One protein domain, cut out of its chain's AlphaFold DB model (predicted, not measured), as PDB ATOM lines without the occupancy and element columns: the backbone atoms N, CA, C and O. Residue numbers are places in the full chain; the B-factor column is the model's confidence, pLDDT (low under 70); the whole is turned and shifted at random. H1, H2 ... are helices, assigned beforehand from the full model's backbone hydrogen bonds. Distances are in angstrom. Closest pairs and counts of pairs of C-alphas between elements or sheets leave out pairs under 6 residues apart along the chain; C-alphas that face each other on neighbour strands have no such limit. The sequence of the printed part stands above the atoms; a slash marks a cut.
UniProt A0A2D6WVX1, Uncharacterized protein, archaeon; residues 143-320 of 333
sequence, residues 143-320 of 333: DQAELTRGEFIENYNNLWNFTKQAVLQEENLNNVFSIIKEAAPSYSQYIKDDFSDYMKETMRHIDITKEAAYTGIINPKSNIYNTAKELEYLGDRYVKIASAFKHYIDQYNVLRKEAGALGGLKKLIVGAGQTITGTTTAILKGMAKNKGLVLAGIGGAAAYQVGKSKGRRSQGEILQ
ATOM      1  N   ASP A 143     337.945 322.725 360.252       79.19
ATOM      2  CA  ASP A 143     337.444 324.009 360.747       79.19
ATOM      3  C   ASP A 143     338.212 324.452 362.001       79.19
ATOM      4  O   ASP A 143     338.629 325.603 362.112       79.19
ATOM      5  N   GLN A 144     338.494 323.520 362.920       81.31
ATOM      6  CA  GLN A 144     339.331 323.797 364.091       81.31
ATOM      7  C   GLN A 144     340.771 324.174 363.717       81.31
ATOM      8  O   GLN A 144     341.367 325.024 364.384       81.31
ATOM      9  N   ALA A 145     341.334 323.571 362.666       74.62
ATOM     10  CA  ALA A 145     342.650 323.932 362.154       74.62
ATOM     11  C   ALA A 145     342.646 325.369 361.621       74.62
ATOM     12  O   ALA A 145     343.497 326.158 362.015       74.62
ATOM     13  N   GLU A 146     341.675 325.744 360.785       76.25
ATOM     14  CA  GLU A 146     341.603 327.105 360.241       76.25
ATOM     15  C   GLU A 146     341.361 328.162 361.326       76.25
ATOM     16  O   GLU A 146     342.017 329.204 361.303       76.25
ATOM     17  N   LEU A 147     340.512 327.876 362.319       81.38
ATOM     18  CA  LEU A 147     340.320 328.759 363.476       81.38
ATOM     19  C   LEU A 147     341.625 328.953 364.256       81.38
ATOM     20  O   LEU A 147     342.070 330.083 364.442       81.38
ATOM     21  N   THR A 148     342.294 327.854 364.621       80.12
ATOM     22  CA  THR A 148     343.571 327.910 365.356       80.12
ATOM     23  C   THR A 148     344.650 328.628 364.534       80.12
ATOM     24  O   THR A 148     345.472 329.360 365.080       80.12
ATOM     25  N   ARG A 149     344.648 328.465 363.202       78.00
ATOM     26  CA  ARG A 149     345.561 329.177 362.292       78.00
ATOM     27  C   ARG A 149     345.305 330.682 362.307       78.00
ATOM     28  O   ARG A 149     346.266 331.448 362.308       78.00
ATOM     29  N   GLY A 150     344.038 331.094 362.277       77.81
ATOM     30  CA  GLY A 150     343.635 332.497 362.364       77.81
ATOM     31  C   GLY A 150     344.113 333.136 363.665       77.81
ATOM     32  O   GLY A 150     344.833 334.132 363.621       77.81
ATOM     33  N   GLU A 151     343.812 332.490 364.796       84.12
ATOM     34  CA  GLU A 151     344.248 332.911 366.136       84.12
ATOM     35  C   GLU A 151     345.781 333.010 366.227       84.12
ATOM     36  O   GLU A 151     346.315 333.973 366.780       84.12
ATOM     37  N   PHE A 152     346.510 332.050 365.646       83.88
ATOM     38  CA  PHE A 152     347.975 332.062 365.639       83.88
ATOM     39  C   PHE A 152     348.527 333.264 364.864       83.88
ATOM     40  O   PHE A 152     349.429 333.945 365.342       83.88
ATOM     41  N   ILE A 153     347.988 333.552 363.675       81.81
ATOM     42  CA  ILE A 153     348.431 334.691 362.853       81.81
ATOM     43  C   ILE A 153     348.150 336.017 363.564       81.81
ATOM     44  O   ILE A 153     349.004 336.904 363.566       81.81
ATOM     45  N   GLU A 154     346.977 336.153 364.179       85.56
ATOM     46  CA  GLU A 154     346.618 337.348 364.939       85.56
ATOM     47  C   GLU A 154     347.587 337.578 366.106       85.56
ATOM     48  O   GLU A 154     348.182 338.653 366.214       85.56
ATOM     49  N   ASN A 155     347.832 336.550 366.925       89.19
ATOM     50  CA  ASN A 155     348.773 336.643 368.041       89.19
ATOM     51  C   ASN A 155     350.214 336.891 367.573       89.19
ATOM     52  O   ASN A 155     350.943 337.642 368.216       89.19
ATOM     53  N   TYR A 156     350.622 336.336 366.430       88.31
ATOM     54  CA  TYR A 156     351.946 336.578 365.855       88.31
ATOM     55  C   TYR A 156     352.135 338.052 365.487       88.31
ATOM     56  O   TYR A 156     353.136 338.672 365.853       88.31
ATOM     57  N   ASN A 157     351.135 338.644 364.830       86.38
ATOM     58  CA  ASN A 157     351.136 340.062 364.477       86.38
ATOM     59  C   ASN A 157     351.093 340.962 365.719       86.38
ATOM     60  O   ASN A 157     351.779 341.985 365.771       86.38
ATOM     61  N   ASN A 158     350.324 340.580 366.741       92.44
ATOM     62  CA  ASN A 158     350.288 341.300 368.012       92.44
ATOM     63  C   ASN A 158     351.650 341.257 368.713       92.44
ATOM     64  O   ASN A 158     352.150 342.297 369.143       92.44
ATOM     65  N   LEU A 159     352.295 340.086 368.760       93.88
ATOM     66  CA  LEU A 159     353.626 339.936 369.342       93.88
ATOM     67  C   LEU A 159     354.657 340.787 368.596       93.88
ATOM     68  O   LEU A 159     355.479 341.449 369.231       93.88
ATOM     69  N   TRP A 160     354.583 340.823 367.264       93.06
ATOM     70  CA  TRP A 160     355.405 341.707 366.442       93.06
ATOM     71  C   TRP A 160     355.206 343.179 366.818       93.06
ATOM     72  O   TRP A 160     356.176 343.888 367.088       93.06
ATOM     73  N   ASN A 161     353.954 343.634 366.907       93.50
ATOM     74  CA  ASN A 161     353.633 345.014 367.263       93.50
ATOM     75  C   ASN A 161     354.140 345.384 368.662       93.50
ATOM     76  O   ASN A 161     354.735 346.451 368.824       93.50
ATOM     77  N   PHE A 162     353.971 344.506 369.655       94.75
ATOM     78  CA  PHE A 162     354.492 344.735 371.004       94.75
ATOM     79  C   PHE A 162     356.020 344.753 371.042       94.75
ATOM     80  O   PHE A 162     356.602 345.607 371.705       94.75
ATOM     81  N   THR A 163     356.676 343.864 370.292       92.88
ATOM     82  CA  THR A 163     358.144 343.835 370.180       92.88
ATOM     83  C   THR A 163     358.651 345.133 369.557       92.88
ATOM     84  O   THR A 163     359.541 345.779 370.103       92.88
ATOM     85  N   LYS A 164     358.033 345.578 368.459       91.75
ATOM     86  CA  LYS A 164     358.333 346.862 367.816       91.75
ATOM     87  C   LYS A 164     358.149 348.042 368.770       91.75
ATOM     88  O   LYS A 164     359.008 348.914 368.819       91.75
ATOM     89  N   GLN A 165     357.041 348.087 369.508       92.19
ATOM     90  CA  GLN A 165     356.780 349.160 370.470       92.19
ATOM     91  C   GLN A 165     357.818 349.189 371.591       92.19
ATOM     92  O   GLN A 165     358.313 350.266 371.900       92.19
ATOM     93  N   ALA A 166     358.185 348.029 372.143       90.50
ATOM     94  CA  ALA A 166     359.218 347.938 373.169       90.50
ATOM     95  C   ALA A 166     360.552 348.502 372.656       90.50
ATOM     96  O   ALA A 166     361.138 349.381 373.279       90.50
ATOM     97  N   VAL A 167     360.983 348.082 371.466       88.00
ATOM     98  CA  VAL A 167     362.232 348.565 370.860       88.00
ATOM     99  C   VAL A 167     362.208 350.080 370.612       88.00
ATOM    100  O   VAL A 167     363.201 350.761 370.855       88.00
ATOM    101  N   LEU A 168     361.075 350.633 370.167       87.50
ATOM    102  CA  LEU A 168     360.907 352.084 369.989       87.50
ATOM    103  C   LEU A 168     360.898 352.863 371.312       87.50
ATOM    104  O   LEU A 168     361.175 354.057 371.310       87.50
ATOM    105  N   GLN A 169     360.583 352.200 372.426       87.69
ATOM    106  CA  GLN A 169     360.682 352.739 373.785       87.69
ATOM    107  C   GLN A 169     362.081 352.547 374.391       87.69
ATOM    108  O   GLN A 169     362.242 352.673 375.600       87.69
ATOM    109  N   GLU A 170     363.080 352.244 373.556       85.44
ATOM    110  CA  GLU A 170     364.471 352.012 373.953       85.44
ATOM    111  C   GLU A 170     364.670 350.766 374.838       85.44
ATOM    112  O   GLU A 170     365.736 350.584 375.430       85.44
ATOM    113  N   GLU A 171     363.688 349.855 374.893       84.69
ATOM    114  CA  GLU A 171     363.888 348.553 375.530       84.69
ATOM    115  C   GLU A 171     364.894 347.718 374.744       84.69
ATOM    116  O   GLU A 171     364.888 347.649 373.509       84.69
ATOM    117  N   ASN A 172     365.751 347.017 375.481       85.56
ATOM    118  CA  ASN A 172     366.751 346.168 374.864       85.56
ATOM    119  C   ASN A 172     366.086 344.964 374.182       85.56
ATOM    120  O   ASN A 172     365.387 344.174 374.821       85.56
ATOM    121  N   LEU A 173     366.361 344.767 372.893       86.81
ATOM    122  CA  LEU A 173     365.774 343.681 372.114       86.81
ATOM    123  C   LEU A 173     366.100 342.287 372.688       86.81
ATOM    124  O   LEU A 173     365.252 341.393 372.664       86.81
ATOM    125  N   ASN A 174     367.280 342.099 373.287       86.19
ATOM    126  CA  ASN A 174     367.619 340.841 373.955       86.19
ATOM    127  C   ASN A 174     366.753 340.584 375.193       86.19
ATOM    128  O   ASN A 174     366.468 339.424 375.497       86.19
ATOM    129  N   ASN A 175     366.286 341.633 375.880       87.25
ATOM    130  CA  ASN A 175     365.326 341.486 376.973       87.25
ATOM    131  C   ASN A 175     363.983 340.989 376.450       87.25
ATOM    132  O   ASN A 175     363.438 340.028 376.992       87.25
ATOM    133  N   VAL A 176     363.500 341.570 375.352       90.56
ATOM    134  CA  VAL A 176     362.258 341.140 374.701       90.56
ATOM    135  C   VAL A 176     362.344 339.679 374.257       90.56
ATOM    136  O   VAL A 176     361.468 338.878 374.584       90.56
ATOM    137  N   PHE A 177     363.431 339.284 373.590       91.94
ATOM    138  CA  PHE A 177     363.603 337.896 373.160       91.94
ATOM    139  C   PHE A 177     363.816 336.918 374.316       91.94
ATOM    140  O   PHE A 177     363.425 335.760 374.196       91.94
ATOM    141  N   SER A 178     364.369 337.360 375.447       90.50
ATOM    142  CA  SER A 178     364.453 336.527 376.654       90.50
ATOM    143  C   SER A 178     363.067 336.263 377.253       90.50
ATOM    144  O   SER A 178     362.780 335.131 377.631       90.50
ATOM    145  N   ILE A 179     362.176 337.264 377.254       92.81
ATOM    146  CA  ILE A 179     360.767 337.095 377.655       92.81
ATOM    147  C   ILE A 179     360.069 336.088 376.731       92.81
ATOM    148  O   ILE A 179     359.394 335.179 377.211       92.81
ATOM    149  N   ILE A 180     360.254 336.223 375.414       92.94
ATOM    150  CA  ILE A 180     359.668 335.309 374.422       92.94
ATOM    151  C   ILE A 180     360.228 333.890 374.589       92.94
ATOM    152  O   ILE A 180     359.472 332.931 374.500       92.94
ATOM    153  N   LYS A 181     361.526 333.743 374.872       92.00
ATOM    154  CA  LYS A 181     362.172 332.445 375.119       92.00
ATOM    155  C   LYS A 181     361.601 331.708 376.321       92.00
ATOM    156  O   LYS A 181     361.420 330.499 376.247       92.00
ATOM    157  N   GLU A 182     361.310 332.428 377.396       91.69
ATOM    158  CA  GLU A 182     360.688 331.841 378.582       91.69
ATOM    159  C   GLU A 182     359.220 331.466 378.333       91.69
ATOM    160  O   GLU A 182     358.754 330.421 378.778       91.69
ATOM    161  N   ALA A 183     358.475 332.320 377.624       90.75
ATOM    162  CA  ALA A 183     357.045 332.126 377.390       90.75
ATOM    163  C   ALA A 183     356.727 331.091 376.296       90.75
ATOM    164  O   ALA A 183     355.723 330.389 376.399       90.75
ATOM    165  N   ALA A 184     357.557 331.030 375.253       90.12
ATOM    166  CA  ALA A 184     357.339 330.248 374.039       90.12
ATOM    167  C   ALA A 184     358.628 329.544 373.579       90.12
ATOM    168  O   ALA A 184     359.173 329.867 372.515       90.12
ATOM    169  N   PRO A 185     359.171 328.614 374.382       86.88
ATOM    170  CA  PRO A 185     360.479 328.016 374.130       86.88
ATOM    171  C   PRO A 185     360.553 327.273 372.791       86.88
ATOM    172  O   PRO A 185     361.624 327.239 372.179       86.88
ATOM    173  N   SER A 186     359.443 326.709 372.302       80.38
ATOM    174  CA  SER A 186     359.425 325.966 371.036       80.38
ATOM    175  C   SER A 186     359.543 326.883 369.817       80.38
ATOM    176  O   SER A 186     360.074 326.476 368.783       80.38
ATOM    177  N   TYR A 187     359.075 328.129 369.935       79.69
ATOM    178  CA  TYR A 187     359.012 329.087 368.828       79.69
ATOM    179  C   TYR A 187     359.992 330.254 368.967       79.69
ATOM    180  O   TYR A 187     360.189 331.003 368.010       79.69
ATOM    181  N   SER A 188     360.635 330.423 370.122       84.50
ATOM    182  CA  SER A 188     361.373 331.644 370.442       84.50
ATOM    183  C   SER A 188     362.524 331.949 369.499       84.50
ATOM    184  O   SER A 188     362.731 333.107 369.151       84.50
ATOM    185  N   GLN A 189     363.277 330.928 369.081       82.56
ATOM    186  CA  GLN A 189     364.395 331.124 368.159       82.56
ATOM    187  C   GLN A 189     363.891 331.570 366.783       82.56
ATOM    188  O   GLN A 189     364.436 332.500 366.205       82.56
ATOM    189  N   TYR A 190     362.799 330.968 366.305       82.31
ATOM    190  CA  TYR A 190     362.187 331.354 365.038       82.31
ATOM    191  C   TYR A 190     361.660 332.790 365.084       82.31
ATOM    192  O   TYR A 190     361.945 333.580 364.189       82.31
ATOM    193  N   ILE A 191     360.920 333.132 366.144       86.12
ATOM    194  CA  ILE A 191     360.395 334.486 366.342       86.12
ATOM    195  C   ILE A 191     361.555 335.482 366.382       86.12
ATOM    196  O   ILE A 191     361.483 336.528 365.743       86.12
ATOM    197  N   LYS A 192     362.643 335.144 367.087       89.12
ATOM    198  CA  LYS A 192     363.850 335.970 367.143       89.12
ATOM    199  C   LYS A 192     364.431 336.216 365.756       89.12
ATOM    200  O   LYS A 192     364.702 337.371 365.432       89.12
ATOM    201  N   ASP A 193     364.624 335.169 364.964       85.25
ATOM    202  CA  ASP A 193     365.248 335.274 363.645       85.25
ATOM    203  C   ASP A 193     364.371 336.096 362.683       85.25
ATOM    204  O   ASP A 193     364.842 337.085 362.121       85.25
ATOM    205  N   ASP A 194     363.076 335.772 362.583       85.31
ATOM    206  CA  ASP A 194     362.130 336.462 361.693       85.31
ATOM    207  C   ASP A 194     361.950 337.939 362.076       85.31
ATOM    208  O   ASP A 194     362.019 338.828 361.225       85.31
ATOM    209  N   PHE A 195     361.792 338.232 363.372       90.44
ATOM    210  CA  PHE A 195     361.644 339.611 363.838       90.44
ATOM    211  C   PHE A 195     362.933 340.402 363.657       90.44
ATOM    212  O   PHE A 195     362.875 341.563 363.258       90.44
ATOM    213  N   SER A 196     364.093 339.795 363.921       88.06
ATOM    214  CA  SER A 196     365.382 340.465 363.728       88.06
ATOM    215  C   SER A 196     365.601 340.824 362.264       88.06
ATOM    216  O   SER A 196     366.042 341.933 361.969       88.06
ATOM    217  N   ASP A 197     365.274 339.921 361.342       86.25
ATOM    218  CA  ASP A 197     365.419 340.171 359.911       86.25
ATOM    219  C   ASP A 197     364.463 341.269 359.433       86.25
ATOM    220  O   ASP A 197     364.899 342.230 358.795       86.25
ATOM    221  N   TYR A 198     363.198 341.228 359.854       85.25
ATOM    222  CA  TYR A 198     362.239 342.283 359.526       85.25
ATOM    223  C   TYR A 198     362.622 343.643 360.140       85.25
ATOM    224  O   TYR A 198     362.468 344.695 359.508       85.25
ATOM    225  N   MET A 199     363.158 343.664 361.365       87.06
ATOM    226  CA  MET A 199     363.665 344.890 361.992       87.06
ATOM    227  C   MET A 199     364.879 345.448 361.248       87.06
ATOM    228  O   MET A 199     364.945 346.658 361.054       87.06
ATOM    229  N   LYS A 200     365.810 344.612 360.767       85.94
ATOM    230  CA  LYS A 200     366.955 345.087 359.961       85.94
ATOM    231  C   LYS A 200     366.487 345.777 358.682       85.94
ATOM    232  O   LYS A 200     367.067 346.782 358.271       85.94
ATOM    233  N   GLU A 201     365.425 345.264 358.067       84.69
ATOM    234  CA  GLU A 201     364.848 345.849 356.857       84.69
ATOM    235  C   GLU A 201     364.118 347.172 357.133       84.69
ATOM    236  O   GLU A 201     364.273 348.132 356.371       84.69
ATOM    237  N   THR A 202     363.354 347.242 358.228       84.94
ATOM    238  CA  THR A 202     362.407 348.341 358.495       84.94
ATOM    239  C   THR A 202     362.887 349.395 359.502       84.94
ATOM    240  O   THR A 202     362.379 350.516 359.493       84.94
ATOM    241  N   MET A 203     363.880 349.089 360.341       82.81
ATOM    242  CA  MET A 203     364.364 349.926 361.453       82.81
ATOM    243  C   MET A 203     365.885 350.128 361.409       82.81
ATOM    244  O   MET A 203     366.590 349.922 362.392       82.81
ATOM    245  N   ARG A 204     366.411 350.596 360.272       80.00
ATOM    246  CA  ARG A 204     367.865 350.765 360.034       80.00
ATOM    247  C   ARG A 204     368.608 351.678 361.021       80.00
ATOM    248  O   ARG A 204     369.833 351.669 361.040       80.00
ATOM    249  N   HIS A 205     367.890 352.503 361.780       79.06
ATOM    250  CA  HIS A 205     368.463 353.416 362.774       79.06
ATOM    251  C   HIS A 205     368.719 352.743 364.131       79.06
ATOM    252  O   HIS A 205     369.344 353.350 364.996       79.06
ATOM    253  N   ILE A 206     368.242 351.511 364.323       75.50
ATOM    254  CA  ILE A 206     368.393 350.753 365.563       75.50
ATOM    255  C   ILE A 206     369.517 349.740 365.365       75.50
ATOM    256  O   ILE A 206     369.513 348.974 364.402       75.50
ATOM    257  N   ASP A 207     370.493 349.734 366.271       72.81
ATOM    258  CA  ASP A 207     371.579 348.755 366.247       72.81
ATOM    259  C   ASP A 207     371.107 347.429 366.858       72.81
ATOM    260  O   ASP A 207     371.207 347.187 368.060       72.81
ATOM    261  N   ILE A 208     370.575 346.569 365.992       70.19
ATOM    262  CA  ILE A 208     370.036 345.243 366.332       70.19
ATOM    263  C   ILE A 208     371.174 344.253 366.666       70.19
ATOM    264  O   ILE A 208     370.926 343.171 367.192       70.19
ATOM    265  N   THR A 209     372.433 344.600 366.366       67.19
ATOM    266  CA  THR A 209     373.590 343.701 366.517       67.19
ATOM    267  C   THR A 209     374.275 343.789 367.876       67.19
ATOM    268  O   THR A 209     375.105 342.937 368.196       67.19
ATOM    269  N   LYS A 210     373.918 344.773 368.708       68.94
ATOM    270  CA  LYS A 210     374.443 344.873 370.072       68.94
ATOM    271  C   LYS A 210     373.909 343.743 370.948       68.94
ATOM    272  O   LYS A 210     372.815 343.815 371.504       68.94
ATOM    273  N   GLU A 211     374.733 342.717 371.132       57.53
ATOM    274  CA  GLU A 211     374.511 341.701 372.152       57.53
ATOM    275  C   GLU A 211     374.731 342.302 373.547       57.53
ATOM    276  O   GLU A 211     375.852 342.410 374.036       57.53
ATOM    277  N   ALA A 212     373.650 342.719 374.207       59.00
ATOM    278  CA  ALA A 212     373.668 342.964 375.645       59.00
ATOM    279  C   ALA A 212     373.246 341.696 376.398       59.00
ATOM    280  O   ALA A 212     372.321 340.997 375.972       59.00
ATOM    281  N   ALA A 213     373.895 341.416 377.529       59.31
ATOM    282  CA  ALA A 213     373.426 340.397 378.460       59.31
ATOM    283  C   ALA A 213     372.055 340.801 379.027       59.31
ATOM    284  O   ALA A 213     371.823 341.975 379.313       59.31
ATOM    285  N   TYR A 214     371.155 339.830 379.192       64.81
ATOM    286  CA  TYR A 214     369.869 340.051 379.850       64.81
ATOM    287  C   TYR A 214     370.089 340.502 381.297       64.81
ATOM    288  O   TYR A 214     370.766 339.813 382.059       64.81
ATOM    289  N   THR A 215     369.513 341.638 381.683       62.72
ATOM    290  CA  THR A 215     369.659 342.200 383.040       62.72
ATOM    291  C   THR A 215     368.330 342.363 383.782       62.72
ATOM    292  O   THR A 215     368.324 342.799 384.931       62.72
ATOM    293  N   GLY A 216     367.203 342.027 383.146       71.56
ATOM    294  CA  GLY A 216     365.862 342.250 383.693       71.56
ATOM    295  C   GLY A 216     365.316 341.103 384.550       71.56
ATOM    296  O   GLY A 216     365.881 340.017 384.617       71.56
ATOM    297  N   ILE A 217     364.164 341.338 385.180       79.88
ATOM    298  CA  ILE A 217     363.292 340.282 385.716       79.88
ATOM    299  C   ILE A 217     362.137 340.113 384.725       79.88
ATOM    300  O   ILE A 217     361.513 341.099 384.327       79.88
ATOM    301  N   ILE A 218     361.841 338.877 384.315       86.12
ATOM    302  CA  ILE A 218     360.744 338.599 383.381       86.12
ATOM    303  C   ILE A 218     359.423 338.903 384.086       86.12
ATOM    304  O   ILE A 218     359.150 338.357 385.151       86.12
ATOM    305  N   ASN A 219     358.594 339.760 383.484       86.88
ATOM    306  CA  ASN A 219     357.251 340.056 383.973       86.88
ATOM    307  C   ASN A 219     356.216 339.148 383.278       86.88
ATOM    308  O   ASN A 219     355.872 339.411 382.116       86.88
ATOM    309  N   PRO A 220     355.641 338.146 383.978       87.31
ATOM    310  CA  PRO A 220     354.662 337.227 383.396       87.31
ATOM    311  C   PRO A 220     353.325 337.892 383.056       87.31
ATOM    312  O   PRO A 220     352.486 337.285 382.407       87.31
ATOM    313  N   LYS A 221     353.093 339.128 383.513       89.69
ATOM    314  CA  LYS A 221     351.882 339.902 383.213       89.69
ATOM    315  C   LYS A 221     352.045 340.818 382.001       89.69
ATOM    316  O   LYS A 221     351.107 341.530 381.659       89.69
ATOM    317  N   SER A 222     353.226 340.854 381.379       92.81
ATOM    318  CA  SER A 222     353.456 341.687 380.197       92.81
ATOM    319  C   SER A 222     352.683 341.162 378.984       92.81
ATOM    320  O   SER A 222     352.515 339.953 378.810       92.81
ATOM    321  N   ASN A 223     352.255 342.073 378.104       95.31
ATOM    322  CA  ASN A 223     351.560 341.708 376.867       95.31
ATOM    323  C   ASN A 223     352.423 340.802 375.975       95.31
ATOM    324  O   ASN A 223     351.905 339.858 375.387       95.31
ATOM    325  N   ILE A 224     353.739 341.042 375.929       94.50
ATOM    326  CA  ILE A 224     354.702 340.212 375.190       94.50
ATOM    327  C   ILE A 224     354.706 338.783 375.740       94.50
ATOM    328  O   ILE A 224     354.543 337.844 374.966       94.50
ATOM    329  N   TYR A 225     354.832 338.617 377.063       95.06
ATOM    330  CA  TYR A 225     354.835 337.294 377.690       95.06
ATOM    331  C   TYR A 225     353.523 336.546 377.432       95.06
ATOM    332  O   TYR A 225     353.546 335.406 376.981       95.06
ATOM    333  N   ASN A 226     352.378 337.198 377.660       95.00
ATOM    334  CA  ASN A 226     351.067 336.577 377.467       95.00
ATOM    335  C   ASN A 226     350.829 336.175 376.007       95.00
ATOM    336  O   ASN A 226     350.394 335.058 375.747       95.00
ATOM    337  N   THR A 227     351.164 337.050 375.055       94.19
ATOM    338  CA  THR A 227     350.974 336.775 373.621       94.19
ATOM    339  C   THR A 227     351.911 335.669 373.133       94.19
ATOM    340  O   THR A 227     351.500 334.797 372.375       94.19
ATOM    341  N   ALA A 228     353.166 335.659 373.594       92.62
ATOM    342  CA  ALA A 228     354.103 334.582 373.285       92.62
ATOM    343  C   ALA A 228     353.623 333.243 373.867       92.62
ATOM    344  O   ALA A 228     353.597 332.239 373.161       92.62
ATOM    345  N   LYS A 229     353.163 333.230 375.121       93.12
ATOM    346  CA  LYS A 229     352.611 332.028 375.754       93.12
ATOM    347  C   LYS A 229     351.377 331.496 375.018       93.12
ATOM    348  O   LYS A 229     351.227 330.286 374.873       93.12
ATOM    349  N   GLU A 230     350.518 332.387 374.530       92.44
ATOM    350  CA  GLU A 230     349.364 332.001 373.715       92.44
ATOM    351  C   GLU A 230     349.798 331.392 372.374       92.44
ATOM    352  O   GLU A 230     349.250 330.378 371.954       92.44
ATOM    353  N   LEU A 231     350.840 331.930 371.728       86.81
ATOM    354  CA  LEU A 231     351.410 331.330 370.515       86.81
ATOM    355  C   LEU A 231     351.947 329.915 370.747       86.81
ATOM    356  O   LEU A 231     351.725 329.047 369.903       86.81
ATOM    357  N   GLU A 232     352.614 329.671 371.878       84.19
ATOM    358  CA  GLU A 232     353.066 328.328 372.265       84.19
ATOM    359  C   GLU A 232     351.872 327.370 372.382       84.19
ATOM    360  O   GLU A 232     351.854 326.304 371.764       84.19
ATOM    361  N   TYR A 233     350.825 327.790 373.099       87.50
ATOM    362  CA  TYR A 233     349.602 327.008 373.273       87.50
ATOM    363  C   TYR A 233     348.884 326.718 371.945       87.50
ATOM    364  O   TYR A 233     348.476 325.580 371.687       87.50
ATOM    365  N   LEU A 234     348.736 327.725 371.084       81.81
ATOM    366  CA  LEU A 234     348.112 327.580 369.768       81.81
ATOM    367  C   LEU A 234     348.933 326.660 368.864       81.81
ATOM    368  O   LEU A 234     348.362 325.833 368.149       81.81
ATOM    369  N   GLY A 235     350.260 326.748 368.940       76.06
ATOM    370  CA  GLY A 235     351.184 325.834 368.283       76.06
ATOM    371  C   GLY A 235     350.967 324.376 368.695       76.06
ATOM    372  O   GLY A 235     350.735 323.511 367.841       76.06
ATOM    373  N   ASP A 236     350.917 324.112 370.001       76.56
ATOM    374  CA  ASP A 236     350.619 322.794 370.572       76.56
ATOM    375  C   ASP A 236     349.237 322.270 370.167       76.56
ATOM    376  O   ASP A 236     349.064 321.093 369.819       76.56
ATOM    377  N   ARG A 237     348.223 323.141 370.192       78.56
ATOM    378  CA  ARG A 237     346.868 322.816 369.733       78.56
ATOM    379  C   ARG A 237     346.889 322.408 368.262       78.56
ATOM    380  O   ARG A 237     346.275 321.400 367.903       78.56
ATOM    381  N   TYR A 238     347.650 323.114 367.430       75.25
ATOM    382  CA  TYR A 238     347.806 322.800 366.014       75.25
ATOM    383  C   TYR A 238     348.451 321.424 365.782       75.25
ATOM    384  O   TYR A 238     348.011 320.667 364.912       75.25
ATOM    385  N   VAL A 239     349.446 321.048 366.594       71.19
ATOM    386  CA  VAL A 239     350.067 319.709 366.562       71.19
ATOM    387  C   VAL A 239     349.054 318.617 366.914       71.19
ATOM    388  O   VAL A 239     348.979 317.590 366.230       71.19
ATOM    389  N   LYS A 240     348.232 318.836 367.947       76.19
ATOM    390  CA  LYS A 240     347.170 317.894 368.344       76.19
ATOM    391  C   LYS A 240     346.124 317.728 367.241       76.19
ATOM    392  O   LYS A 240     345.751 316.598 366.930       76.19
ATOM    393  N   ILE A 241     345.714 318.828 366.609       73.75
ATOM    394  CA  ILE A 241     344.808 318.835 365.452       73.75
ATOM    395  C   ILE A 241     345.407 318.022 364.301       73.75
ATOM    396  O   ILE A 241     344.741 317.135 363.776       73.75
ATOM    397  N   ALA A 242     346.679 318.243 363.955       67.94
ATOM    398  CA  ALA A 242     347.356 317.497 362.894       67.94
ATOM    399  C   ALA A 242     347.418 315.984 363.185       67.94
ATOM    400  O   ALA A 242     347.193 315.163 362.291       67.94
ATOM    401  N   SER A 243     347.680 315.606 364.441       70.06
ATOM    402  CA  SER A 243     347.679 314.208 364.895       70.06
ATOM    403  C   SER A 243     346.287 313.570 364.807       70.06
ATOM    404  O   SER A 243     346.138 312.473 364.263       70.06
ATOM    405  N   ALA A 244     345.249 314.274 365.268       72.44
ATOM    406  CA  ALA A 244     343.865 313.820 365.162       72.44
ATOM    407  C   ALA A 244     343.447 313.657 363.695       72.44
ATOM    408  O   ALA A 244     342.881 312.633 363.317       72.44
ATOM    409  N   PHE A 245     343.801 314.622 362.846       68.88
ATOM    410  CA  PHE A 245     343.509 314.573 361.419       68.88
ATOM    411  C   PHE A 245     344.132 313.336 360.764       68.88
ATOM    412  O   PHE A 245     343.453 312.598 360.051       68.88
ATOM    413  N   LYS A 246     345.401 313.041 361.082       69.19
ATOM    414  CA  LYS A 246     346.087 311.822 360.635       69.19
ATOM    415  C   LYS A 246     345.332 310.555 361.037       69.19
ATOM    416  O   LYS A 246     345.130 309.683 360.197       69.19
ATOM    417  N   HIS A 247     344.910 310.461 362.295       76.88
ATOM    418  CA  HIS A 247     344.182 309.298 362.795       76.88
ATOM    419  C   HIS A 247     342.916 309.016 361.971       76.88
ATOM    420  O   HIS A 247     342.700 307.884 361.539       76.88
ATOM    421  N   TYR A 248     342.118 310.047 361.682       73.62
ATOM    422  CA  TYR A 248     340.890 309.890 360.898       73.62
ATOM    423  C   TYR A 248     341.144 309.613 359.413       73.62
ATOM    424  O   TYR A 248     340.396 308.859 358.794       73.62
ATOM    425  N   ILE A 249     342.237 310.124 358.842       69.50
ATOM    426  CA  ILE A 249     342.661 309.747 357.484       69.50
ATOM    427  C   ILE A 249     343.058 308.274 357.418       69.50
ATOM    428  O   ILE A 249     342.721 307.587 356.452       69.50
ATOM    429  N   ASP A 250     343.777 307.777 358.423       74.00
ATOM    430  CA  ASP A 250     344.162 306.370 358.487       74.00
ATOM    431  C   ASP A 250     342.916 305.477 358.601       74.00
ATOM    432  O   ASP A 250     342.801 304.511 357.840       74.00
ATOM    433  N   GLN A 251     341.935 305.851 359.435       75.75
ATOM    434  CA  GLN A 251     340.627 305.180 359.496       75.75
ATOM    435  C   GLN A 251     339.907 305.198 358.141       75.75
ATOM    436  O   GLN A 251     339.479 304.157 357.644       75.75
ATOM    437  N   TYR A 252     339.842 306.360 357.488       73.69
ATOM    438  CA  TYR A 252     339.228 306.498 356.172       73.69
ATOM    439  C   TYR A 252     339.906 305.603 355.116       73.69
ATOM    440  O   TYR A 252     339.246 304.962 354.295       73.69
ATOM    441  N   ASN A 253     341.237 305.506 355.141       72.81
ATOM    442  CA  ASN A 253     341.990 304.650 354.225       72.81
ATOM    443  C   ASN A 253     341.722 303.155 354.451       72.81
ATOM    444  O   ASN A 253     341.762 302.390 353.484       72.81
ATOM    445  N   VAL A 254     341.462 302.732 355.693       79.44
ATOM    446  CA  VAL A 254     341.029 301.362 356.008       79.44
ATOM    447  C   VAL A 254     339.650 301.103 355.406       79.44
ATOM    448  O   VAL A 254     339.524 300.197 354.580       79.44
ATOM    449  N   LEU A 255     338.672 301.974 355.678       76.81
ATOM    450  CA  LEU A 255     337.317 301.879 355.116       76.81
ATOM    451  C   LEU A 255     337.336 301.821 353.584       76.81
ATOM    452  O   LEU A 255     336.656 301.009 352.956       76.81
ATOM    453  N   ARG A 256     338.186 302.636 352.952       70.56
ATOM    454  CA  ARG A 256     338.365 302.644 351.497       70.56
ATOM    455  C   ARG A 256     338.907 301.321 350.952       70.56
ATOM    456  O   ARG A 256     338.508 300.918 349.858       70.56
ATOM    457  N   LYS A 257     339.828 300.660 351.659       76.94
ATOM    458  CA  LYS A 257     340.353 299.347 351.245       76.94
ATOM    459  C   LYS A 257     339.286 298.267 351.363       76.94
ATOM    460  O   LYS A 257     339.125 297.494 350.422       76.94
ATOM    461  N   GLU A 258     338.540 298.257 352.462       73.50
ATOM    462  CA  GLU A 258     337.447 297.305 352.688       73.50
ATOM    463  C   GLU A 258     336.347 297.445 351.632       73.50
ATOM    464  O   GLU A 258     335.895 296.464 351.048       73.50
ATOM    465  N   ALA A 259     335.993 298.680 351.297       69.75
ATOM    466  CA  ALA A 259     335.049 298.988 350.234       69.75
ATOM    467  C   ALA A 259     335.579 298.658 348.830       69.75
ATOM    468  O   ALA A 259     334.824 298.243 347.953       69.75
ATOM    469  N   GLY A 260     336.887 298.817 348.602       68.25
ATOM    470  CA  GLY A 260     337.543 298.423 347.356       68.25
ATOM    471  C   GLY A 260     337.519 296.911 347.116       68.25
ATOM    472  O   GLY A 260     337.408 296.492 345.967       68.25
ATOM    473  N   ALA A 261     337.563 296.106 348.180       65.06
ATOM    474  CA  ALA A 261     337.436 294.651 348.103       65.06
ATOM    475  C   ALA A 261     336.016 294.182 347.720       65.06
ATOM    476  O   ALA A 261     335.845 293.049 347.287       65.06
ATOM    477  N   LEU A 262     335.009 295.057 347.828       63.00
ATOM    478  CA  LEU A 262     333.599 294.765 347.540       63.00
ATOM    479  C   LEU A 262     333.157 295.153 346.110       63.00
ATOM    480  O   LEU A 262     331.963 295.227 345.836       63.00
ATOM    481  N   GLY A 263     334.095 295.416 345.189       51.16
ATOM    482  CA  GLY A 263     333.865 295.492 343.732       51.16
ATOM    483  C   GLY A 263     333.118 296.732 343.204       51.16
ATOM    484  O   GLY A 263     333.598 297.377 342.275       51.16
ATOM    485  N   GLY A 264     331.994 297.127 343.811       55.94
ATOM    486  CA  GLY A 264     331.144 298.249 343.367       55.94
ATOM    487  C   GLY A 264     331.230 299.524 344.221       55.94
ATOM    488  O   GLY A 264     330.869 300.612 343.773       55.94
ATOM    489  N   LEU A 265     331.760 299.432 345.442       55.25
ATOM    490  CA  LEU A 265     331.739 300.508 346.449       55.25
ATOM    491  C   LEU A 265     332.816 301.590 346.267       55.25
ATOM    492  O   LEU A 265     332.812 302.617 346.952       55.25
ATOM    493  N   LYS A 266     333.743 301.387 345.326       54.28
ATOM    494  CA  LYS A 266     334.894 302.271 345.128       54.28
ATOM    495  C   LYS A 266     334.469 303.699 344.782       54.28
ATOM    496  O   LYS A 266     335.094 304.625 345.273       54.28
ATOM    497  N   LYS A 267     333.410 303.901 343.986       56.53
ATOM    498  CA  LYS A 267     332.990 305.242 343.528       56.53
ATOM    499  C   LYS A 267     332.405 306.116 344.647       56.53
ATOM    500  O   LYS A 267     332.679 307.309 344.671       56.53
ATOM    501  N   LEU A 268     331.656 305.529 345.579       52.69
ATOM    502  CA  LEU A 268     330.919 306.274 346.608       52.69
ATOM    503  C   LEU A 268     331.828 306.697 347.768       52.69
ATOM    504  O   LEU A 268     331.775 307.840 348.208       52.69
ATOM    505  N   ILE A 269     332.745 305.816 348.183       54.53
ATOM    506  CA  ILE A 269     333.769 306.181 349.167       54.53
ATOM    507  C   ILE A 269     334.791 307.146 348.555       54.53
ATOM    508  O   ILE A 269     335.208 308.079 349.230       54.53
ATOM    509  N   VAL A 270     335.156 306.999 347.271       55.38
ATOM    510  CA  VAL A 270     336.113 307.902 346.596       55.38
ATOM    511  C   VAL A 270     335.659 309.365 346.577       55.38
ATOM    512  O   VAL A 270     336.535 310.222 346.657       55.38
ATOM    513  N   GLY A 271     334.352 309.654 346.548       55.47
ATOM    514  CA  GLY A 271     333.826 311.021 346.662       55.47
ATOM    515  C   GLY A 271     334.246 311.697 347.972       55.47
ATOM    516  O   GLY A 271     334.981 312.679 347.936       55.47
ATOM    517  N   ALA A 272     333.913 311.087 349.115       51.50
ATOM    518  CA  ALA A 272     334.344 311.548 350.443       51.50
ATOM    519  C   ALA A 272     335.881 311.612 350.577       51.50
ATOM    520  O   ALA A 272     336.456 312.482 351.229       51.50
ATOM    521  N   GLY A 273     336.590 310.705 349.901       52.75
ATOM    522  CA  GLY A 273     338.052 310.673 349.896       52.75
ATOM    523  C   GLY A 273     338.695 311.817 349.148       52.75
ATOM    524  O   GLY A 273     339.783 312.243 349.528       52.75
ATOM    525  N   GLN A 274     338.061 312.319 348.090       56.03
ATOM    526  CA  GLN A 274     338.536 313.497 347.372       56.03
ATOM    527  C   GLN A 274     338.385 314.754 348.234       56.03
ATOM    528  O   GLN A 274     339.321 315.551 348.275       56.03
ATOM    529  N   THR A 275     337.299 314.878 349.006       57.16
ATOM    530  CA  THR A 275     337.116 315.967 349.978       57.16
ATOM    531  C   THR A 275     338.178 315.918 351.076       57.16
ATOM    532  O   THR A 275     338.856 316.919 351.304       57.16
ATOM    533  N   ILE A 276     338.412 314.743 351.679       55.41
ATOM    534  CA  ILE A 276     339.402 314.528 352.757       55.41
ATOM    535  C   ILE A 276     340.851 314.698 352.259       55.41
ATOM    536  O   ILE A 276     341.698 315.287 352.937       55.41
ATOM    537  N   THR A 277     341.172 314.203 351.056       56.19
ATOM    538  CA  THR A 277     342.512 314.371 350.449       56.19
ATOM    539  C   THR A 277     342.766 315.795 349.932       56.19
ATOM    540  O   THR A 277     343.907 316.267 349.917       56.19
ATOM    541  N   GLY A 278     341.710 316.512 349.544       58.75
ATOM    542  CA  GLY A 278     341.756 317.933 349.208       58.75
ATOM    543  C   GLY A 278     342.031 318.802 350.435       58.75
ATOM    544  O   GLY A 278     342.989 319.579 350.434       58.75
ATOM    545  N   THR A 279     341.256 318.613 351.507       57.41
ATOM    546  CA  THR A 279     341.397 319.357 352.776       57.41
ATOM    547  C   THR A 279     342.725 319.080 353.474       57.41
ATOM    548  O   THR A 279     343.384 320.022 353.903       57.41
ATOM    549  N   THR A 280     343.205 317.831 353.504       54.25
ATOM    550  CA  THR A 280     344.586 317.514 353.945       54.25
ATOM    551  C   THR A 280     345.621 318.306 353.180       54.25
ATOM    552  O   THR A 280     346.493 318.921 353.780       54.25
ATOM    553  N   THR A 281     345.553 318.277 351.851       57.47
ATOM    554  CA  THR A 281     346.542 318.965 351.028       57.47
ATOM    555  C   THR A 281     346.474 320.475 351.257       57.47
ATOM    556  O   THR A 281     347.518 321.118 351.238       57.47
ATOM    557  N   ALA A 282     345.290 321.037 351.516       59.38
ATOM    558  CA  ALA A 282     345.106 322.440 351.876       59.38
ATOM    559  C   ALA A 282     345.707 322.776 353.252       59.38
ATOM    560  O   ALA A 282     346.541 323.675 353.315       59.38
ATOM    561  N   ILE A 283     345.398 322.010 354.307       56.38
ATOM    562  CA  ILE A 283     345.974 322.195 355.651       56.38
ATOM    563  C   ILE A 283     347.497 322.066 355.598       56.38
ATOM    564  O   ILE A 283     348.221 322.915 356.110       56.38
ATOM    565  N   LEU A 284     348.000 321.022 354.941       53.94
ATOM    566  CA  LEU A 284     349.428 320.720 354.853       53.94
ATOM    567  C   LEU A 284     350.169 321.750 354.003       53.94
ATOM    568  O   LEU A 284     351.295 322.115 354.330       53.94
ATOM    569  N   LYS A 285     349.544 322.270 352.939       59.97
ATOM    570  CA  LYS A 285     350.086 323.409 352.185       59.97
ATOM    571  C   LYS A 285     350.012 324.709 352.981       59.97
ATOM    572  O   LYS A 285     350.926 325.511 352.853       59.97
ATOM    573  N   GLY A 286     348.974 324.926 353.785       55.84
ATOM    574  CA  GLY A 286     348.863 326.067 354.695       55.84
ATOM    575  C   GLY A 286     349.971 326.047 355.747       55.84
ATOM    576  O   GLY A 286     350.679 327.038 355.909       55.84
ATOM    577  N   MET A 287     350.206 324.878 356.350       51.22
ATOM    578  CA  MET A 287     351.350 324.604 357.226       51.22
ATOM    579  C   MET A 287     352.676 324.860 356.508       51.22
ATOM    580  O   MET A 287     353.532 325.537 357.055       51.22
ATOM    581  N   ALA A 288     352.831 324.361 355.275       51.00
ATOM    582  CA  ALA A 288     354.049 324.503 354.473       51.00
ATOM    583  C   ALA A 288     354.316 325.933 353.964       51.00
ATOM    584  O   ALA A 288     355.449 326.265 353.624       51.00
ATOM    585  N   LYS A 289     353.285 326.778 353.863       55.84
ATOM    586  CA  LYS A 289     353.420 328.176 353.426       55.84
ATOM    587  C   LYS A 289     353.783 329.115 354.568       55.84
ATOM    588  O   LYS A 289     354.345 330.174 354.309       55.84
ATOM    589  N   ASN A 290     353.462 328.751 355.806       57.09
ATOM    590  CA  ASN A 290     353.712 329.606 356.952       57.09
ATOM    591  C   ASN A 290     355.080 329.268 357.554       57.09
ATOM    592  O   ASN A 290     355.228 328.253 358.235       57.09
ATOM    593  N   LYS A 291     356.095 330.091 357.253       53.38
ATOM    594  CA  LYS A 291     357.507 329.814 357.576       53.38
ATOM    595  C   LYS A 291     357.722 329.429 359.049       53.38
ATOM    596  O   LYS A 291     358.477 328.494 359.305       53.38
ATOM    597  N   GLY A 292     356.978 330.033 359.979       49.69
ATOM    598  CA  GLY A 292     357.043 329.709 361.410       49.69
ATOM    599  C   GLY A 292     356.535 328.321 361.773       49.69
ATOM    600  O   GLY A 292     357.169 327.619 362.553       49.69
ATOM    601  N   LEU A 293     355.456 327.866 361.133       51.38
ATOM    602  CA  LEU A 293     354.945 326.502 361.311       51.38
ATOM    603  C   LEU A 293     355.841 325.462 360.616       51.38
ATOM    604  O   LEU A 293     355.951 324.327 361.077       51.38
ATOM    605  N   VAL A 294     356.512 325.822 359.517       49.19
ATOM    606  CA  VAL A 294     357.451 324.921 358.823       49.19
ATOM    607  C   VAL A 294     358.716 324.674 359.628       49.19
ATOM    608  O   VAL A 294     359.129 323.521 359.767       49.19
ATOM    609  N   LEU A 295     359.319 325.741 360.149       41.78
ATOM    610  CA  LEU A 295     360.600 325.691 360.850       41.78
ATOM    611  C   LEU A 295     360.477 325.144 362.277       41.78
ATOM    612  O   LEU A 295     361.393 324.469 362.731       41.78
ATOM    613  N   ALA A 296     359.316 325.287 362.926       39.88
ATOM    614  CA  ALA A 296     359.005 324.645 364.209       39.88
ATOM    615  C   ALA A 296     358.786 323.114 364.124       39.88
ATOM    616  O   ALA A 296     358.193 322.504 365.009       39.88
ATOM    617  N   GLY A 297     359.191 322.465 363.027       37.38
ATOM    618  CA  GLY A 297     359.080 321.013 362.845       37.38
ATOM    619  C   GLY A 297     357.671 320.498 362.523       37.38
ATOM    620  O   GLY A 297     357.530 319.344 362.109       37.38
ATOM    621  N   ILE A 298     356.638 321.341 362.612       45.81
ATOM    622  CA  ILE A 298     355.244 320.976 362.315       45.81
ATOM    623  C   ILE A 298     355.080 320.731 360.812       45.81
ATOM    624  O   ILE A 298     354.586 319.679 360.405       45.81
ATOM    625  N   GLY A 299     355.592 321.631 359.968       40.69
ATOM    626  CA  GLY A 299     355.618 321.420 358.520       40.69
ATOM    627  C   GLY A 299     356.495 320.236 358.103       40.69
ATOM    628  O   GLY A 299     356.144 319.538 357.159       40.69
ATOM    629  N   GLY A 300     357.582 319.944 358.827       36.81
ATOM    630  CA  GLY A 300     358.468 318.803 358.562       36.81
ATOM    631  C   GLY A 300     357.820 317.446 358.856       36.81
ATOM    632  O   GLY A 300     357.820 316.563 357.996       36.81
ATOM    633  N   ALA A 301     357.197 317.283 360.027       37.09
ATOM    634  CA  ALA A 301     356.476 316.061 360.392       37.09
ATOM    635  C   ALA A 301     355.251 315.825 359.492       37.09
ATOM    636  O   ALA A 301     354.949 314.685 359.128       37.09
ATOM    637  N   ALA A 302     354.579 316.901 359.085       36.59
ATOM    638  CA  ALA A 302     353.403 316.834 358.235       36.59
ATOM    639  C   ALA A 302     353.771 316.617 356.743       36.59
ATOM    640  O   ALA A 302     353.178 315.764 356.078       36.59
ATOM    641  N   ALA A 303     354.824 317.266 356.223       37.31
ATOM    642  CA  ALA A 303     355.336 317.066 354.858       37.31
ATOM    643  C   ALA A 303     356.018 315.699 354.660       37.31
ATOM    644  O   ALA A 303     355.807 315.052 353.629       37.31
ATOM    645  N   TYR A 304     356.773 315.209 355.652       37.06
ATOM    646  CA  TYR A 304     357.380 313.871 355.631       37.06
ATOM    647  C   TYR A 304     356.318 312.764 355.507       37.06
ATOM    648  O   TYR A 304     356.523 311.754 354.828       37.06
ATOM    649  N   GLN A 305     355.136 312.965 356.097       41.09
ATOM    650  CA  GLN A 305     354.052 311.984 356.051       41.09
ATOM    651  C   GLN A 305     353.239 312.020 354.750       41.09
ATOM    652  O   GLN A 305     352.878 310.958 354.237       41.09
ATOM    653  N   VAL A 306     353.054 313.193 354.134       37.69
ATOM    654  CA  VAL A 306     352.474 313.305 352.779       37.69
ATOM    655  C   VAL A 306     353.401 312.690 351.727       37.69
ATOM    656  O   VAL A 306     352.933 311.994 350.821       37.69
ATOM    657  N   GLY A 307     354.719 312.862 351.883       33.81
ATOM    658  CA  GLY A 307     355.738 312.278 351.006       33.81
ATOM    659  C   GLY A 307     355.683 310.748 350.922       33.81
ATOM    660  O   GLY A 307     355.947 310.183 349.862       33.81
ATOM    661  N   LYS A 308     355.244 310.058 351.983       35.50
ATOM    662  CA  LYS A 308     355.138 308.586 352.015       35.50
ATOM    663  C   LYS A 308     354.012 308.030 351.126       35.50
ATOM    664  O   LYS A 308     354.105 306.886 350.682       35.50
ATOM    665  N   SER A 309     352.980 308.825 350.816       36.22
ATOM    666  CA  SER A 309     351.883 308.411 349.918       36.22
ATOM    667  C   SER A 309     352.256 308.520 348.432       36.22
ATOM    668  O   SER A 309     351.869 307.661 347.640       36.22
ATOM    669  N   LYS A 310     353.085 309.506 348.058       35.00
ATOM    670  CA  LYS A 310     353.665 309.633 346.706       35.00
ATOM    671  C   LYS A 310     354.919 308.770 346.506       35.00
ATOM    672  O   LYS A 310     355.119 308.221 345.426       35.00
ATOM    673  N   GLY A 311     355.723 308.589 347.554       30.42
ATOM    674  CA  GLY A 311     357.014 307.898 347.507       30.42
ATOM    675  C   GLY A 311     356.947 306.389 347.263       30.42
ATOM    676  O   GLY A 311     357.937 305.809 346.843       30.42
ATOM    677  N   ARG A 312     355.793 305.733 347.449       34.62
ATOM    678  CA  ARG A 312     355.667 304.286 347.183       34.62
ATOM    679  C   ARG A 312     355.688 303.915 345.696       34.62
ATOM    680  O   ARG A 312     356.019 302.777 345.387       34.62
ATOM    681  N   ARG A 313     355.376 304.844 344.781       36.12
ATOM    682  CA  ARG A 313     355.508 304.609 343.329       36.12
ATOM    683  C   ARG A 313     356.920 304.910 342.828       36.12
ATOM    684  O   ARG A 313     357.511 304.065 342.169       36.12
ATOM    685  N   SER A 314     357.507 306.034 343.243       36.94
ATOM    686  CA  SER A 314     358.866 306.401 342.828       36.94
ATOM    687  C   SER A 314     359.956 305.558 343.498       36.94
ATOM    688  O   SER A 314     360.977 305.289 342.875       36.94
ATOM    689  N   GLN A 315     359.759 305.064 344.728       32.31
ATOM    690  CA  GLN A 315     360.708 304.128 345.343       32.31
ATOM    691  C   GLN A 315     360.673 302.745 344.691       32.31
ATOM    692  O   GLN A 315     361.712 302.103 344.664       32.31
ATOM    693  N   GLY A 316     359.543 302.298 344.130       33.03
ATOM    694  CA  GLY A 316     359.478 301.047 343.363       33.03
ATOM    695  C   GLY A 316     360.304 301.113 342.075       33.03
ATOM    696  O   GLY A 316     361.062 300.193 341.786       33.03
ATOM    697  N   GLU A 317     360.241 302.242 341.366       37.75
ATOM    698  CA  GLU A 317     361.034 302.500 340.155       37.75
ATOM    699  C   GLU A 317     362.522 302.720 340.473       37.75
ATOM    700  O   GLU A 317     363.393 302.180 339.795       37.75
ATOM    701  N   ILE A 318     362.839 303.434 341.560       37.78
ATOM    702  CA  ILE A 318     364.224 303.647 342.011       37.78
ATOM    703  C   ILE A 318     364.835 302.355 342.579       37.78
ATOM    704  O   ILE A 318     366.031 302.119 342.405       37.78
ATOM    705  N   LEU A 319     364.044 301.495 343.234       33.56
ATOM    706  CA  LEU A 319     364.491 300.180 343.704       33.56
ATOM    707  C   LEU A 319     364.655 299.198 342.541       33.56
ATOM    708  O   LEU A 319     365.653 298.491 342.532       33.56
ATOM    709  N   GLN A 320     363.793 299.207 341.518       39.25
ATOM    710  CA  GLN A 320     364.030 298.425 340.294       39.25
ATOM    711  C   GLN A 320     365.273 298.911 339.529       39.25
ATOM    712  O   GLN A 320     366.077 298.091 339.090       39.25
TER     713      GLN A 320
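AT A GLANCE: This is residues 143 to 320 of the 333 residues of an uncharacterized protein of archaeon (UniProt A0A2D6WVX1). A long helix, H4, runs along most of this elongated domain; H1 lies beside its first part and H5 folds back beside its last part. H2 and H3 pack together near the beginning of H4, small H6 bridges H3 and H5, and residues 307 to 320 of H7 stick out. The printed part has 178 residues with seven named helices, H1 to H7 in order, and no named strand: all helix. It is loose, with a radius of gyration of the C-alphas of 21.6 A, spanning 71 by 38 by 24 A.

HOW THE PARTS SIT: H4, residues 223 to 260, touches H1, residues 143 to 168, with residues 223 to 241 alone, opposite ways at a shallow tilt of 22 degrees; the closest C-alphas, of Leu 159 and Thr 227, are 5.9 A apart. H4 and H5, residues 266 to 289, form a hairpin; the closest C-alphas, of Gly 260 and Lys 266, are 5.2 A apart. H2, residues 173 to 183, touches H4 at a steep tilt of 48 degrees, the closest C-alphas being those of Ala 183 and Lys 229, 4.7 A. H2 and H3, residues 188 to 202, form a hairpin, closest at the C-alphas of Lys 181 and Ser 188, 4.8 A. H6, residues 291 to 295, only just touches H3, with 3 pairs of C-alphas within 8 A, closest Tyr 190 and Gly 292, 6.5 A. H7, residues 298 to 320, touches H5 with residues 298 to 303 alone, closest at the C-alphas of Ala 288 and Gly 299, 5.3 A. Every O i to N i+4 pair is within hydrogen-bond range in H1, H2, H3, H4 and H6, against 19 of 20 in H5 and 12 of 19 in H7.

IN THESE COORDINATES: H4 is 54.2 A long from C-alpha 223 at (351.560, 341.708, 376.867); H1 37.7 A, H5 32.9 A. H7, 32.7 A, has a kink of 61 degrees near residue 311 and ends at C-alpha 320, (364.030, 298.425, 340.294).

THE WHOLE: The farthest C-alphas, of Glu 170 and Gly 263, are 71.0 A apart. The printed part has no cut; the link H3 to H4 is long. Residues 259 to 320 are among those with pLDDT under 70.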